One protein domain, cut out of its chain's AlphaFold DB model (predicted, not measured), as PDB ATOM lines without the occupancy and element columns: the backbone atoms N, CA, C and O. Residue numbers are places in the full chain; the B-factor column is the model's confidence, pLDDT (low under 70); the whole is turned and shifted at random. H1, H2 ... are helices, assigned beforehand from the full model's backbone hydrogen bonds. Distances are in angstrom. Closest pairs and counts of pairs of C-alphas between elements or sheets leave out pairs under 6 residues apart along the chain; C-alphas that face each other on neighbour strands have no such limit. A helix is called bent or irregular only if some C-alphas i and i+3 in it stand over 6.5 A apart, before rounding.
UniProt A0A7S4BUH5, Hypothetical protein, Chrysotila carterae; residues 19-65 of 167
ATOM      1  N   HIS A  19     -27.056  50.372 -26.284       88.50
ATOM      2  CA  HIS A  19     -27.350  50.695 -27.678       88.50
ATOM      3  C   HIS A  19     -26.071  50.721 -28.521       88.50
ATOM      4  O   HIS A  19     -26.009  50.033 -29.531       88.50
ATOM      5  N   VAL A  20     -25.038  51.429 -28.050       90.00
ATOM      6  CA  VAL A  20     -23.728  51.508 -28.717       90.00
ATOM      7  C   VAL A  20     -23.081  50.127 -28.806       90.00
ATOM      8  O   VAL A  20     -22.568  49.753 -29.852       90.00
ATOM      9  N   LEU A  21     -23.153  49.332 -27.734       90.81
ATOM     10  CA  LEU A  21     -22.595  47.978 -27.713       90.81
ATOM     11  C   LEU A  21     -23.222  47.059 -28.768       90.81
ATOM     12  O   LEU A  21     -22.506  46.272 -29.378       90.81
ATOM     13  N   ASN A  22     -24.526  47.200 -29.010       92.44
ATOM     14  CA  ASN A  22     -25.269  46.406 -29.987       92.44
ATOM     15  C   ASN A  22     -25.191  46.960 -31.423       92.44
ATOM     16  O   ASN A  22     -25.696  46.310 -32.341       92.44
ATOM     17  N   THR A  23     -24.590  48.135 -31.644       93.19
ATOM     18  CA  THR A  23     -24.406  48.688 -32.991       93.19
ATOM     19  C   THR A  23     -23.511  47.765 -33.810       93.19
ATOM     20  O   THR A  23     -22.435  47.368 -33.363       93.19
ATOM     21  N   LEU A  24     -23.954  47.421 -35.021       92.31
ATOM     22  CA  LEU A  24     -23.186  46.596 -35.947       92.31
ATOM     23  C   LEU A  24     -22.143  47.445 -36.674       92.31
ATOM     24  O   LEU A  24     -22.497  48.349 -37.427       92.31
ATOM     25  N   ALA A  25     -20.875  47.088 -36.509       86.69
ATOM     26  CA  ALA A  25     -19.750  47.643 -37.238       86.69
ATOM     27  C   ALA A  25     -19.142  46.547 -38.122       86.69
ATOM     28  O   ALA A  25     -18.681  45.517 -37.632       86.69
ATOM     29  N   HIS A  26     -19.192  46.734 -39.443       81.94
ATOM     30  CA  HIS A  26     -18.602  45.807 -40.423       81.94
ATOM     31  C   HIS A  26     -18.977  44.315 -40.232       81.94
ATOM     32  O   HIS A  26     -18.194  43.423 -40.560       81.94
ATOM     33  N   GLY A  27     -20.192  44.034 -39.739       86.31
ATOM     34  CA  GLY A  27     -20.750  42.677 -39.630       86.31
ATOM     35  C   GLY A  27     -20.691  42.026 -38.243       86.31
ATOM     36  O   GLY A  27     -21.096  40.873 -38.115       86.31
ATOM     37  N   TYR A  28     -20.236  42.731 -37.207       89.88
ATOM     38  CA  TYR A  28     -20.293  42.281 -35.810       89.88
ATOM     39  C   TYR A  28     -20.640  43.442 -34.878       89.88
ATOM     40  O   TYR A  28     -20.446  44.602 -35.239       89.88
ATOM     41  N   SER A  29     -21.178  43.158 -33.690       95.06
ATOM     42  CA  SER A  29     -21.485  44.225 -32.731       95.06
ATOM     43  C   SER A  29     -20.212  44.775 -32.078       95.06
ATOM     44  O   SER A  29     -19.205  44.066 -31.959       95.06
ATOM     45  N   CYS A  30     -20.251  46.024 -31.605       93.75
ATOM     46  CA  CYS A  30     -19.158  46.584 -30.807       93.75
ATOM     47  C   CYS A  30     -18.831  45.672 -29.605       93.75
ATOM     48  O   CYS A  30     -17.657  45.418 -29.329       93.75
ATOM     49  N   SER A  31     -19.844  45.097 -28.939       94.00
ATOM     50  CA  SER A  31     -19.644  44.102 -27.876       94.00
ATOM     51  C   SER A  31     -18.913  42.844 -28.341       94.00
ATOM     52  O   SER A  31     -17.983  42.420 -27.660       94.00
ATOM     53  N   ASP A  32     -19.260  42.286 -29.503       95.31
ATOM     54  CA  ASP A  32     -18.631  41.057 -30.007       95.31
ATOM     55  C   ASP A  32     -17.141  41.261 -30.283       95.31
ATOM     56  O   ASP A  32     -16.314  40.381 -30.024       95.31
ATOM     57  N   ARG A  33     -16.770  42.445 -30.784       95.12
ATOM     58  CA  ARG A  33     -15.366  42.796 -31.006       95.12
ATOM     59  C   ARG A  33     -14.611  42.975 -29.694       95.12
ATOM     60  O   ARG A  33     -13.481  42.499 -29.588       95.12
ATOM     61  N   ILE A  34     -15.232  43.608 -28.696       92.62
ATOM     62  CA  ILE A  34     -14.663  43.753 -27.349       92.62
ATOM     63  C   ILE A  34     -14.437  42.363 -26.733       92.62
ATOM     64  O   ILE A  34     -13.330  42.066 -26.282       92.62
ATOM     65  N   ASP A  35     -15.438  41.481 -26.786       93.62
ATOM     66  CA  ASP A  35     -15.349  40.100 -26.292       93.62
ATOM     67  C   ASP A  35     -14.258  39.301 -27.010       93.62
ATOM     68  O   ASP A  35     -13.492  38.564 -26.383       93.62
ATOM     69  N   TYR A  36     -14.128  39.480 -28.325       93.94
ATOM     70  CA  TYR A  36     -13.067  38.856 -29.106       93.94
ATOM     71  C   TYR A  36     -11.670  39.297 -28.645       93.94
ATOM     72  O   TYR A  36     -10.789  38.447 -28.474       93.94
ATOM     73  N   LEU A  37     -11.447  40.597 -28.424       93.00
ATOM     74  CA  LEU A  37     -10.150  41.123 -27.984       93.00
ATOM     75  C   LEU A  37      -9.758  40.600 -26.598       93.00
ATOM     76  O   LEU A  37      -8.598  40.235 -26.395       93.00
ATOM     77  N   LEU A  38     -10.721  40.497 -25.680       89.25
ATOM     78  CA  LEU A  38     -10.502  39.936 -24.344       89.25
ATOM     79  C   LEU A  38     -10.198  38.440 -24.409       89.25
ATOM     80  O   LEU A  38      -9.192  37.980 -23.873       89.25
ATOM     81  N   ARG A  39     -11.025  37.671 -25.126       92.88
ATOM     82  CA  ARG A  39     -10.890  36.210 -25.219       92.88
ATOM     83  C   ARG A  39      -9.596  35.771 -25.901       92.88
ATOM     84  O   ARG A  39      -9.060  34.720 -25.571       92.88
ATOM     85  N   THR A  40      -9.112  36.546 -26.869       90.25
ATOM     86  CA  THR A  40      -7.869  36.243 -27.597       90.25
ATOM     87  C   THR A  40      -6.614  36.772 -26.905       90.25
ATOM     88  O   THR A  40      -5.515  36.551 -27.408       90.25
ATOM     89  N   GLY A  41      -6.754  37.480 -25.777       87.62
ATOM     90  CA  GLY A  41      -5.634  38.128 -25.092       87.62
ATOM     91  C   GLY A  41      -5.008  39.274 -25.893       87.62
ATOM     92  O   GLY A  41      -3.901  39.706 -25.586       87.62
ATOM     93  N   ARG A  42      -5.698  39.771 -26.930       82.69
ATOM     94  CA  ARG A  42      -5.266  40.928 -27.729       82.69
ATOM     95  C   ARG A  42      -5.535  42.257 -27.028       82.69
ATOM     96  O   ARG A  42      -5.006  43.274 -27.462       82.69
ATOM     97  N   SER A  43      -6.327  42.238 -25.958       82.69
ATOM     98  CA  SER A  43      -6.477  43.348 -25.027       82.69
ATOM     99  C   SER A  43      -6.288  42.865 -23.586       82.69
ATOM    100  O   SER A  43      -6.855  41.831 -23.225       82.69
ATOM    101  N   PRO A  44      -5.524  43.593 -22.751       77.00
ATOM    102  CA  PRO A  44      -5.280  43.203 -21.367       77.00
ATOM    103  C   PRO A  44      -6.462  43.506 -20.433       77.00
ATOM    104  O   PRO A  44      -6.582  42.866 -19.391       77.00
ATOM    105  N   THR A  45      -7.337  44.459 -20.780       85.44
ATOM    106  CA  THR A  45      -8.516  44.817 -19.974       85.44
ATOM    107  C   THR A  45      -9.743  45.101 -20.837       85.44
ATOM    108  O   THR A  45      -9.628  45.406 -22.029       85.44
ATOM    109  N   GLU A  46     -10.936  45.020 -20.232       87.44
ATOM    110  CA  GLU A  46     -12.199  45.377 -20.895       87.44
ATOM    111  C   GLU A  46     -12.180  46.830 -21.378       87.44
ATOM    112  O   GLU A  46     -12.550  47.095 -22.517       87.44
ATOM    113  N   ARG A  47     -11.674  47.761 -20.561       86.06
ATOM    114  CA  ARG A  47     -11.565  49.178 -20.931       86.06
ATOM    115  C   ARG A  47     -10.657  49.388 -22.144       86.06
ATOM    116  O   ARG A  47     -11.032  50.121 -23.056       86.06
ATOM    117  N   ASP A  48      -9.513  48.708 -22.192       84.38
ATOM    118  CA  ASP A  48      -8.590  48.788 -23.333       84.38
ATOM    119  C   ASP A  48      -9.199  48.185 -24.603       84.38
ATOM    120  O   ASP A  48      -9.003  48.702 -25.707       84.38
ATOM    121  N   ALA A  49     -10.004  47.130 -24.452       90.06
ATOM    122  CA  ALA A  49     -10.727  46.532 -25.565       90.06
ATOM    123  C   ALA A  49     -11.761  47.528 -26.105       90.06
ATOM    124  O   ALA A  49     -11.822  47.746 -27.309       90.06
ATOM    125  N   CYS A  50     -12.505  48.203 -25.229       90.38
ATOM    126  CA  CYS A  50     -13.465  49.230 -25.626       90.38
ATOM    127  C   CYS A  50     -12.816  50.418 -26.342       90.38
ATOM    128  O   CYS A  50     -13.312  50.833 -27.387       90.38
ATOM    129  N   ALA A  51     -11.686  50.918 -25.835       87.62
ATOM    130  CA  ALA A  51     -10.929  51.985 -26.486       87.62
ATOM    131  C   ALA A  51     -10.422  51.560 -27.874       87.62
ATOM    132  O   ALA A  51     -10.510  52.328 -28.831       87.62
ATOM    133  N   THR A  52      -9.953  50.315 -28.002       89.19
ATOM    134  CA  THR A  52      -9.519  49.744 -29.284       89.19
ATOM    135  C   THR A  52     -10.676  49.694 -30.281       89.19
ATOM    136  O   THR A  52     -10.543  50.195 -31.392       89.19
ATOM    137  N   VAL A  53     -11.834  49.155 -29.886       92.00
ATOM    138  CA  VAL A  53     -13.011  49.043 -30.765       92.00
ATOM    139  C   VAL A  53     -13.570  50.410 -31.151       92.00
ATOM    140  O   VAL A  53     -13.936  50.617 -32.306       92.00
ATOM    141  N   ALA A  54     -13.587  51.365 -30.222       91.12
ATOM    142  CA  ALA A  54     -14.007  52.732 -30.498       91.12
ATOM    143  C   ALA A  54     -13.083  53.450 -31.498       91.12
ATOM    144  O   ALA A  54     -13.553  54.291 -32.260       91.12
ATOM    145  N   ALA A  55     -11.791  53.106 -31.529       86.81
ATOM    146  CA  ALA A  55     -10.841  53.613 -32.519       86.81
ATOM    147  C   ALA A  55     -10.926  52.873 -33.869       86.81
ATOM    148  O   ALA A  55     -10.724  53.496 -34.910       86.81
ATOM    149  N   GLU A  56     -11.230  51.568 -33.869       89.25
ATOM    150  CA  GLU A  56     -11.444  50.777 -35.094       89.25
ATOM    151  C   GLU A  56     -12.724  51.214 -35.836       89.25
ATOM    152  O   GLU A  56     -12.733  51.252 -37.066       89.25
ATOM    153  N   PHE A  57     -13.778  51.580 -35.095       92.06
ATOM    154  CA  PHE A  57     -15.114  51.896 -35.620       92.06
ATOM    155  C   PHE A  57     -15.667  53.176 -34.991       92.06
ATOM    156  O   PHE A  57     -16.579  53.150 -34.163       92.06
ATOM    157  N   VAL A  58     -15.082  54.317 -35.358       87.50
ATOM    158  CA  VAL A  58     -15.375  55.615 -34.725       87.50
ATOM    159  C   VAL A  58     -16.855  55.998 -34.824       87.50
ATOM    160  O   VAL A  58     -17.426  56.484 -33.850       87.50
ATOM    161  N   SER A  59     -17.495  55.772 -35.972       88.38
ATOM    162  CA  SER A  59     -18.904  56.124 -36.197       88.38
ATOM    163  C   SER A  59     -19.878  55.288 -35.366       88.38
ATOM    164  O   SER A  59     -20.862  55.817 -34.858       88.38
ATOM    165  N   GLU A  60     -19.610  53.993 -35.227       93.31
ATOM    166  CA  GLU A  60     -20.514  53.017 -34.623       93.31
ATOM    167  C   GLU A  60     -20.243  52.821 -33.130       93.31
ATOM    168  O   GLU A  60     -21.173  52.766 -32.325       93.31
ATOM    169  N   CYS A  61     -18.965  52.729 -32.764       91.75
ATOM    170  CA  CYS A  61     -18.494  52.345 -31.437       91.75
ATOM    171  C   CYS A  61     -17.791  53.491 -30.695       91.75
ATOM    172  O   CYS A  61     -17.396  53.316 -29.542       91.75
ATOM    173  N   GLY A  62     -17.634  54.668 -31.317       87.31
ATOM    174  CA  GLY A  62     -16.861  55.793 -30.777       87.31
ATOM    175  C   GLY A  62     -17.314  56.284 -29.400       87.31
ATOM    176  O   GLY A  62     -16.499  56.754 -28.616       87.31
ATOM    177  N   ALA A  63     -18.590  56.107 -29.046       87.62
ATOM    178  CA  ALA A  63     -19.105  56.448 -27.717       87.62
ATOM    179  C   ALA A  63     -18.576  55.531 -26.590       87.62
ATOM    180  O   ALA A  63     -18.718  55.859 -25.413       87.62
ATOM    181  N   CYS A  64     -17.943  54.404 -26.937       84.94
ATOM    182  CA  CYS A  64     -17.195  53.555 -26.007       84.94
ATOM    183  C   CYS A  64     -15.722  53.957 -25.865       84.94
ATOM    184  O   CYS A  64     -14.997  53.316 -25.100       84.94
ATOM    185  N   ALA A  65     -15.270  55.006 -26.561       79.06
ATOM    186  CA  ALA A  65     -14.005  55.640 -26.238       79.06
ATOM    187  C   ALA A  65     -14.165  56.328 -24.883       79.06
ATOM    188  O   ALA A  65     -15.072  57.141 -24.688       79.06
TER     189      ALA A  65
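AT A GLANCE: This is residues 19 to 65 of the 167 residues of the protein "Hypothetical protein" of Chrysotila carterae (UniProt A0A7S4BUH5). Two longer helices, H2 and H3, cross steeply; H4 folds back along H3, and short H1 packs on H4. The 47 printed residues include four named helices, H1 to H4 in chain order, and no named strand: all helix. The whole is compact, radius of gyration of the C-alphas 9.2 A, and rounded, spanning 24 by 18 by 16 A.

HOW THE PARTS SIT: H3, residues 46 to 56, touches H2, residues 30 to 39, at a steep tilt of 54 degrees, opposite ways; the closest C-alphas, Ile 34 and Ala 49, are 5.1 A apart. H3 and H4, residues 58 to 64, form a hairpin; their closest C-alphas, Ala 54 and Gly 62, are 4.2 A apart. H1, residues 19 to 22, touches H4, closest C-alphas Val 20 and Cys 61, 6.0 A. Every O i to N i+4 pair is within hydrogen-bond range in H2 and H3; H4 has 1 of 3, and 1 of 4 O i to N i+3 pairs.

IN THESE COORDINATES: H3 measures 15.2 A from C-alpha 46 (-12.199, 45.377, -20.895), H2 14.4 A, H1 5.3 A. H4, 9.1 A, ending at C-alpha 64 (-17.195, 53.555, -26.007), is irregular: C-alphas 60 and 63 are 7.8 A apart.

THE WHOLE: The farthest C-alphas, His 19 and Gly 41, are 25.2 A apart. The printed part has no cut and no long link; no printed residue is under 70 in pLDDT.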